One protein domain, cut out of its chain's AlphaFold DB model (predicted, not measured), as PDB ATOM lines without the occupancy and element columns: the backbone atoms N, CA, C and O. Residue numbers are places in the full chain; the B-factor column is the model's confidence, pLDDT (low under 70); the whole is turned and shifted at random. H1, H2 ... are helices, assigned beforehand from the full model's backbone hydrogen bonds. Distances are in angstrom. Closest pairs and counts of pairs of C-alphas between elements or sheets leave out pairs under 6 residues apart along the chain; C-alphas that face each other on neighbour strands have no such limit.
ATOM      1  N   ALA A  48     -18.433  32.020  25.578       73.12
ATOM      2  CA  ALA A  48     -19.567  32.922  25.808       73.12
ATOM      3  C   ALA A  48     -20.530  32.429  26.906       73.12
ATOM      4  O   ALA A  48     -21.046  33.220  27.693       73.12
ATOM      5  N   THR A  49     -20.722  31.110  27.021       75.25
ATOM      6  CA  THR A  49     -21.557  30.519  28.081       75.25
ATOM      7  C   THR A  49     -20.936  30.686  29.470       75.25
ATOM      8  O   THR A  49     -21.625  31.087  30.403       75.25
ATOM      9  N   MET A  50     -19.637  30.411  29.623       76.06
ATOM     10  CA  MET A  50     -18.936  30.565  30.907       76.06
ATOM     11  C   MET A  50     -18.891  32.031  31.342       76.06
ATOM     12  O   MET A  50     -19.135  32.334  32.508       76.06
ATOM     13  N   PHE A  51     -18.639  32.937  30.397       80.44
ATOM     14  CA  PHE A  51     -18.650  34.376  30.636       80.44
ATOM     15  C   PHE A  51     -20.011  34.857  31.162       80.44
ATOM     16  O   PHE A  51     -20.073  35.512  32.202       80.44
ATOM     17  N   LEU A  52     -21.107  34.441  30.518       82.88
ATOM     18  CA  LEU A  52     -22.465  34.766  30.961       82.88
ATOM     19  C   LEU A  52     -22.777  34.237  32.364       82.88
ATOM     20  O   LEU A  52     -23.363  34.963  33.162       82.88
ATOM     21  N   VAL A  53     -22.373  33.004  32.698       84.50
ATOM     22  CA  VAL A  53     -22.582  32.444  34.048       84.50
ATOM     23  C   VAL A  53     -21.840  33.261  35.108       84.50
ATOM     24  O   VAL A  53     -22.400  33.536  36.169       84.50
ATOM     25  N   ILE A  54     -20.599  33.663  34.826       84.56
ATOM     26  CA  ILE A  54     -19.767  34.436  35.756       84.56
ATOM     27  C   ILE A  54     -20.368  35.822  35.996       84.56
ATOM     28  O   ILE A  54     -20.539  36.208  37.152       84.56
ATOM     29  N   LEU A  55     -20.740  36.546  34.935       85.56
ATOM     30  CA  LEU A  55     -21.356  37.866  35.083       85.56
ATOM     31  C   LEU A  55     -22.709  37.783  35.789       85.56
ATOM     32  O   LEU A  55     -22.978  38.557  36.702       85.56
ATOM     33  N   LEU A  56     -23.532  36.788  35.451       87.50
ATOM     34  CA  LEU A  56     -24.808  36.568  36.127       87.50
ATOM     35  C   LEU A  56     -24.605  36.282  37.627       87.50
ATOM     36  O   LEU A  56     -25.362  36.780  38.463       87.50
ATOM     37  N   GLY A  57     -23.577  35.506  37.986       87.38
ATOM     38  CA  GLY A  57     -23.211  35.222  39.375       87.38
ATOM     39  C   GLY A  57     -22.732  36.460  40.137       87.38
ATOM     40  O   GLY A  57     -23.177  36.697  41.260       87.38
ATOM     41  N   LEU A  58     -21.873  37.281  39.529       84.75
ATOM     42  CA  LEU A  58     -21.407  38.539  40.125       84.75
ATOM     43  C   LEU A  58     -22.560  39.532  40.322       84.75
ATOM     44  O   LEU A  58     -22.696  40.103  41.411       84.75
ATOM     45  N   ALA A  59     -23.452  39.652  39.337       86.31
ATOM     46  CA  ALA A  59     -24.663  40.458  39.432       86.31
ATOM     47  C   ALA A  59     -25.591  39.982  40.563       86.31
ATOM     48  O   ALA A  59     -26.141  40.813  41.290       86.31
ATOM     49  N   LEU A  60     -25.729  38.663  40.767       89.56
ATOM     50  CA  LEU A  60     -26.491  38.100  41.886       89.56
ATOM     51  C   LEU A  60     -25.868  38.471  43.234       89.56
ATOM     52  O   LEU A  60     -26.582  38.914  44.131       89.56
ATOM     53  N   ILE A  61     -24.552  38.306  43.385       87.94
ATOM     54  CA  ILE A  61     -23.831  38.591  44.635       87.94
ATOM     55  C   ILE A  61     -23.972  40.069  45.002       87.94
ATOM     56  O   ILE A  61     -24.361  40.400  46.125       87.94
ATOM     57  N   LYS A  62     -23.713  40.963  44.046       86.19
ATOM     58  CA  LYS A  62     -23.889  42.405  44.222       86.19
ATOM     59  C   LYS A  62     -25.350  42.741  44.513       86.19
ATOM     60  O   LYS A  62     -25.614  43.464  45.467       86.19
ATOM     61  N   GLY A  63     -26.297  42.198  43.748       84.50
ATOM     62  CA  GLY A  63     -27.732  42.421  43.939       84.50
ATOM     63  C   GLY A  63     -28.213  42.007  45.332       84.50
ATOM     64  O   GLY A  63     -28.851  42.796  46.024       84.50
ATOM     65  N   ALA A  64     -27.829  40.816  45.793       84.44
ATOM     66  CA  ALA A  64     -28.127  40.340  47.140       84.44
ATOM     67  C   ALA A  64     -27.458  41.210  48.217       84.44
ATOM     68  O   ALA A  64     -28.086  41.522  49.229       84.44
ATOM     69  N   GLY A  65     -26.218  41.656  47.985       80.56
ATOM     70  CA  GLY A  65     -25.510  42.593  48.857       80.56
ATOM     71  C   GLY A  65     -26.221  43.944  48.984       80.56
ATOM     72  O   GLY A  65     -26.378  44.445  50.096       80.56
ATOM     73  N   VAL A  66     -26.724  44.501  47.877       83.69
ATOM     74  CA  VAL A  66     -27.499  45.753  47.875       83.69
ATOM     75  C   VAL A  66     -28.803  45.583  48.657       83.69
ATOM     76  O   VAL A  66     -29.144  46.438  49.470       83.69
ATOM     77  N   ILE A  67     -29.519  44.472  48.472       79.56
ATOM     78  CA  ILE A  67     -30.776  44.207  49.194       79.56
ATOM     79  C   ILE A  67     -30.527  44.032  50.698       79.56
ATOM     80  O   ILE A  67     -31.295  44.534  51.513       79.56
ATOM     81  N   ALA A  68     -29.463  43.320  51.075       73.06
ATOM     82  CA  ALA A  68     -29.178  43.010  52.473       73.06
ATOM     83  C   ALA A  68     -28.601  44.198  53.264       73.06
ATOM     84  O   ALA A  68     -28.829  44.286  54.470       73.06
ATOM     85  N   PHE A  69     -27.835  45.080  52.613       70.50
ATOM     86  CA  PHE A  69     -27.138  46.179  53.289       70.50
ATOM     87  C   PHE A  69     -27.628  47.573  52.911       70.50
ATOM     88  O   PHE A  69     -27.610  48.442  53.776       70.50
ATOM     89  N   PHE A  70     -28.015  47.804  51.652       68.38
ATOM     90  CA  PHE A  70     -28.325  49.141  51.133       68.38
ATOM     91  C   PHE A  70     -29.805  49.499  51.216       68.38
ATOM     92  O   PHE A  70     -30.133  50.630  51.577       68.38
ATOM     93  N   MET A  71     -30.698  48.545  50.949       67.31
ATOM     94  CA  MET A  71     -32.076  48.666  51.406       67.31
ATOM     95  C   MET A  71     -32.059  48.484  52.925       67.31
ATOM     96  O   MET A  71     -31.415  47.573  53.427       67.31
ATOM     97  N   HIS A  72     -32.705  49.383  53.656       61.66
ATOM     98  CA  HIS A  72     -32.576  49.680  55.092       61.66
ATOM     99  C   HIS A  72     -32.897  48.528  56.096       61.66
ATOM    100  O   HIS A  72     -33.202  48.753  57.261       61.66
ATOM    101  N   LEU A  73     -32.816  47.268  55.673       57.94
ATOM    102  CA  LEU A  73     -33.364  46.081  56.319       57.94
ATOM    103  C   LEU A  73     -32.519  45.468  57.433       57.94
ATOM    104  O   LEU A  73     -32.985  44.558  58.114       57.94
ATOM    105  N   ARG A  74     -31.287  45.932  57.654       52.53
ATOM    106  CA  ARG A  74     -30.503  45.462  58.808       52.53
ATOM    107  C   ARG A  74     -31.094  45.947  60.141       52.53
ATOM    108  O   ARG A  74     -30.793  45.344  61.168       52.53
ATOM    109  N   GLY A  75     -31.941  46.983  60.111       53.69
ATOM    110  CA  GLY A  75     -32.709  47.487  61.256       53.69
ATOM    111  C   GLY A  75     -34.168  47.012  61.328       53.69
ATOM    112  O   GLY A  75     -34.826  47.294  62.324       53.69
ATOM    113  N   ASP A  76     -34.660  46.274  60.327       51.72
ATOM    114  CA  ASP A  76     -36.068  45.873  60.196       51.72
ATOM    115  C   ASP A  76     -36.245  44.344  60.194       51.72
ATOM    116  O   ASP A  76     -35.293  43.562  60.116       51.72
ATOM    117  N   ALA A  77     -37.494  43.883  60.302       59.44
ATOM    118  CA  ALA A  77     -37.812  42.461  60.308       59.44
ATOM    119  C   ALA A  77     -37.289  41.761  59.037       59.44
ATOM    120  O   ALA A  77     -37.565  42.183  57.911       59.44
ATOM    121  N   LYS A  78     -36.613  40.616  59.227       66.56
ATOM    122  CA  LYS A  78     -36.060  39.714  58.186       66.56
ATOM    123  C   LYS A  78     -37.046  39.370  57.052       66.56
ATOM    124  O   LYS A  78     -36.627  38.894  55.998       66.56
ATOM    125  N   ILE A  79     -38.342  39.611  57.258       70.44
ATOM    126  CA  ILE A  79     -39.414  39.404  56.287       70.44
ATOM    127  C   ILE A  79     -39.250  40.265  55.031       70.44
ATOM    128  O   ILE A  79     -39.419  39.754  53.926       70.44
ATOM    129  N   PHE A  80     -38.833  41.528  55.167       69.62
ATOM    130  CA  PHE A  80     -38.612  42.386  54.006       69.62
ATOM    131  C   PHE A  80     -37.449  41.853  53.165       69.62
ATOM    132  O   PHE A  80     -37.495  41.903  51.940       69.62
ATOM    133  N   GLN A  81     -36.437  41.255  53.804       74.69
ATOM    134  CA  GLN A  81     -35.257  40.757  53.101       74.69
ATOM    135  C   GLN A  81     -35.658  39.550  52.265       74.69
ATOM    136  O   GLN A  81     -35.224  39.415  51.127       74.69
ATOM    137  N   PHE A  82     -36.539  38.712  52.808       78.31
ATOM    138  CA  PHE A  82     -37.073  37.557  52.108       78.31
ATOM    139  C   PHE A  82     -37.942  37.961  50.908       78.31
ATOM    140  O   PHE A  82     -37.769  37.402  49.829       78.31
ATOM    141  N   VAL A  83     -38.801  38.979  51.048       83.12
ATOM    142  CA  VAL A  83     -39.665  39.472  49.953       83.12
ATOM    143  C   VAL A  83     -38.863  39.978  48.753       83.12
ATOM    144  O   VAL A  83     -39.311  39.805  47.626       83.12
ATOM    145  N   PHE A  84     -37.673  40.546  48.962       79.12
ATOM    146  CA  PHE A  84     -36.796  40.977  47.867       79.12
ATOM    147  C   PHE A  84     -35.825  39.882  47.396       79.12
ATOM    148  O   PHE A  84     -35.521  39.795  46.207       79.12
ATOM    149  N   LEU A  85     -35.353  39.017  48.296       84.12
ATOM    150  CA  LEU A  85     -34.382  37.971  47.967       84.12
ATOM    151  C   LEU A  85     -35.015  36.783  47.226       84.12
ATOM    152  O   LEU A  85     -34.377  36.206  46.350       84.12
ATOM    153  N   VAL A  86     -36.267  36.433  47.537       87.88
ATOM    154  CA  VAL A  86     -37.014  35.363  46.854       87.88
ATOM    155  C   VAL A  86     -37.183  35.635  45.356       87.88
ATOM    156  O   VAL A  86     -36.759  34.785  44.573       87.88
ATOM    157  N   PRO A  87     -37.743  36.778  44.908       87.69
ATOM    158  CA  PRO A  87     -37.870  37.058  43.482       87.69
ATOM    159  C   PRO A  87     -36.507  37.213  42.799       87.69
ATOM    160  O   PRO A  87     -36.380  36.819  41.643       87.69
ATOM    161  N   LEU A  88     -35.472  37.701  43.500       88.50
ATOM    162  CA  LEU A  88     -34.103  37.753  42.973       88.50
ATOM    163  C   LEU A  88     -33.560  36.346  42.669       88.50
ATOM    164  O   LEU A  88     -33.100  36.084  41.558       88.50
ATOM    165  N   LEU A  89     -33.633  35.432  43.641       88.81
ATOM    166  CA  LEU A  89     -33.207  34.038  43.477       88.81
ATOM    167  C   LEU A  89     -34.036  33.315  42.415       88.81
ATOM    168  O   LEU A  89     -33.487  32.555  41.619       88.81
ATOM    169  N   PHE A  90     -35.344  33.569  42.379       92.25
ATOM    170  CA  PHE A  90     -36.238  32.997  41.382       92.25
ATOM    171  C   PHE A  90     -35.877  33.464  39.966       92.25
ATOM    172  O   PHE A  90     -35.702  32.632  39.078       92.25
ATOM    173  N   ALA A  91     -35.669  34.768  39.760       89.69
ATOM    174  CA  ALA A  91     -35.229  35.318  38.478       89.69
ATOM    175  C   ALA A  91     -33.864  34.758  38.048       89.69
ATOM    176  O   ALA A  91     -33.691  34.366  36.896       89.69
ATOM    177  N   PHE A  92     -32.911  34.648  38.977       90.06
ATOM    178  CA  PHE A  92     -31.606  34.047  38.707       90.06
ATOM    179  C   PHE A  92     -31.714  32.571  38.305       90.06
ATOM    180  O   PHE A  92     -31.087  32.142  37.336       90.06
ATOM    181  N   SER A  93     -32.550  31.797  39.003       89.00
ATOM    182  CA  SER A  93     -32.817  30.397  38.667       89.00
ATOM    183  C   SER A  93     -33.466  30.255  37.287       89.00
ATOM    184  O   SER A  93     -33.063  29.373  36.529       89.00
ATOM    185  N   LEU A  94     -34.397  31.145  36.924       92.19
ATOM    186  CA  LEU A  94     -34.976  31.193  35.581       92.19
ATOM    187  C   LEU A  94     -33.923  31.515  34.517       92.19
ATOM    188  O   LEU A  94     -33.844  30.792  33.527       92.19
ATOM    189  N   CYS A  95     -33.076  32.529  34.727       89.50
ATOM    190  CA  CYS A  95     -31.980  32.853  33.809       89.50
ATOM    191  C   CYS A  95     -31.026  31.669  33.614       89.50
ATOM    192  O   CYS A  95     -30.670  31.350  32.481       89.50
ATOM    193  N   LEU A  96     -30.654  30.970  34.693       88.38
ATOM    194  CA  LEU A  96     -29.838  29.758  34.603       88.38
ATOM    195  C   LEU A  96     -30.551  28.631  33.853       88.38
ATOM    196  O   LEU A  96     -29.923  27.965  33.033       88.38
ATOM    197  N   GLY A  97     -31.843  28.419  34.109       88.44
ATOM    198  CA  GLY A  97     -32.654  27.419  33.415       88.44
ATOM    199  C   GLY A  97     -32.737  27.693  31.915       88.44
ATOM    200  O   GLY A  97     -32.498  26.792  31.115       88.44
ATOM    201  N   PHE A  98     -32.982  28.947  31.537       87.19
ATOM    202  CA  PHE A  98     -32.958  29.410  30.151       87.19
ATOM    203  C   PHE A  98     -31.583  29.204  29.513       87.19
ATOM    204  O   PHE A  98     -31.492  28.606  28.443       87.19
ATOM    205  N   LEU A  99     -30.507  29.617  30.188       86.06
ATOM    206  CA  LEU A  99     -29.146  29.445  29.687       86.06
ATOM    207  C   LEU A  99     -28.811  27.963  29.471       86.06
ATOM    208  O   LEU A  99     -28.272  27.606  28.429       86.06
ATOM    209  N   LYS A 100     -29.185  27.083  30.408       84.38
ATOM    210  CA  LYS A 100     -29.033  25.625  30.275       84.38
ATOM    211  C   LYS A 100     -29.864  25.057  29.129       84.38
ATOM    212  O   LYS A 100     -29.359  24.216  28.393       84.38
ATOM    213  N   LEU A 101     -31.114  25.491  28.984       85.25
ATOM    214  CA  LEU A 101     -32.029  25.008  27.951       85.25
ATOM    215  C   LEU A 101     -31.522  25.362  26.551       85.25
ATOM    216  O   LEU A 101     -31.434  24.475  25.701       85.25
ATOM    217  N   PHE A 102     -31.147  26.626  26.342       79.38
ATOM    218  CA  PHE A 102     -30.603  27.110  25.077       79.38
ATOM    219  C   PHE A 102     -29.202  26.566  24.810       79.38
ATOM    220  O   PHE A 102     -28.931  26.171  23.687       79.38
ATOM    221  N   SER A 103     -28.347  26.436  25.830       72.56
ATOM    222  CA  SER A 103     -27.032  25.795  25.690       72.56
ATOM    223  C   SER A 103     -27.147  24.310  25.316       72.56
ATOM    224  O   SER A 103     -26.372  23.822  24.502       72.56
ATOM    225  N   ASN A 104     -28.148  23.594  25.841       68.75
ATOM    226  CA  ASN A 104     -28.393  22.186  25.512       68.75
ATOM    227  C   ASN A 104     -29.111  21.989  24.161       68.75
ATOM    228  O   ASN A 104     -29.087  20.887  23.623       68.75
ATOM    229  N   HIS A 105     -29.744  23.032  23.614       64.69
ATOM    230  CA  HIS A 105     -30.389  23.026  22.292       64.69
ATOM    231  C   HIS A 105     -29.670  23.926  21.272       64.69
ATOM    232  O   HIS A 105     -30.252  24.278  20.245       64.69
ATOM    233  N   VAL A 106     -28.390  24.255  21.491       60.81
ATOM    234  CA  VAL A 106     -27.554  25.037  20.557       60.81
ATOM    235  C   VAL A 106     -27.040  24.161  19.395       60.81
ATOM    236  O   VAL A 106     -25.873  24.139  19.033       60.81
ATOM    237  N   GLY A 107     -27.945  23.368  18.819       56.62
ATOM    238  CA  GLY A 107     -27.741  22.621  17.577       56.62
ATOM    239  C   GLY A 107     -28.398  23.271  16.358       56.62
ATOM    240  O   GLY A 107     -28.256  22.744  15.261       56.62
ATOM    241  N   ILE A 108     -29.132  24.383  16.506       57.03
ATOM    242  CA  ILE A 108     -29.807  25.043  15.376       57.03
ATOM    243  C   ILE A 108     -29.776  26.571  15.549       57.03
ATOM    244  O   ILE A 108     -30.784  27.167  15.907       57.03
ATOM    245  N   ALA A 109     -28.601  27.179  15.348       58.91
ATOM    246  CA  ALA A 109     -28.374  28.500  14.731       58.91
ATOM    247  C   ALA A 109     -27.041  29.102  15.215       58.91
ATOM    248  O   ALA A 109     -26.983  29.642  16.319       58.91
ATOM    249  N   GLY A 110     -26.023  29.071  14.344       42.00
ATOM    250  CA  GLY A 110     -24.825  29.919  14.425       42.00
ATOM    251  C   GLY A 110     -23.567  29.209  14.880       42.00
ATOM    252  O   GLY A 110     -23.276  29.290  16.089       42.00
TER     253      GLY A 110
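What this domain is: This is residues 48 to 110 of the 110 residues of the protein "Oxidase" of Chloroflexi bacterium (UniProt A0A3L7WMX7). A long helical hairpin: the longest helix, H2, lies side by side with H1, nearly parallel in line but running the opposite way, and a loop of residues 71 to 77 joins them at one end. At the other end of the rod, residues 104 to 110 stick out past the pair as a free tail. The printed part has 63 residues with two named helices, H1 then H2, and no named strand; its class is all helix. The whole is loose, with a radius of gyration of the C-alphas of 15.2 A, and spans 51 by 18 by 10 A, a rod.

Where its parts are: H2 holds residues 78 to 104 and is 37.9 A long from first to last C-alpha. It begins with C-alpha 78 at (-36.060, 39.714, 58.186) and ends with C-alpha 104 at (-28.393, 22.186, 25.512). H1 holds residues 48 to 70 and is 31.3 A long, beginning with C-alpha 48 at (-19.567, 32.922, 25.808).

How they stand to each other: H2 and H1 touch, with 13 pairs of C-alphas within 8 A. Their closest C-alphas are those of Ala 68 and Gln 81, 6.5 A apart. Their lines stand at a shallow tilt of 4 degrees and they run opposite ways. The two form a helical hairpin, and their centres are 11.0 A apart. In H1 every O i to N i+4 pair is within hydrogen-bond range; in H2 22 of 23 are.

The domain as a whole: The two C-alphas farthest apart are those of Gly 75 and Ile 108, at 51.2 A. The C-alphas of Ala 48 and Gly 110, the first and last printed, are 12.9 A apart. The printed part has no cut, and the link from H1 to H2, with 7 residues, is short. Residues 104 to 110 stand free, and residue 110 is the chain's last. The mean pLDDT of the printed part is 77.2; it is under 70 at residues 70 to 78, residue 80 and residues 104 to 110.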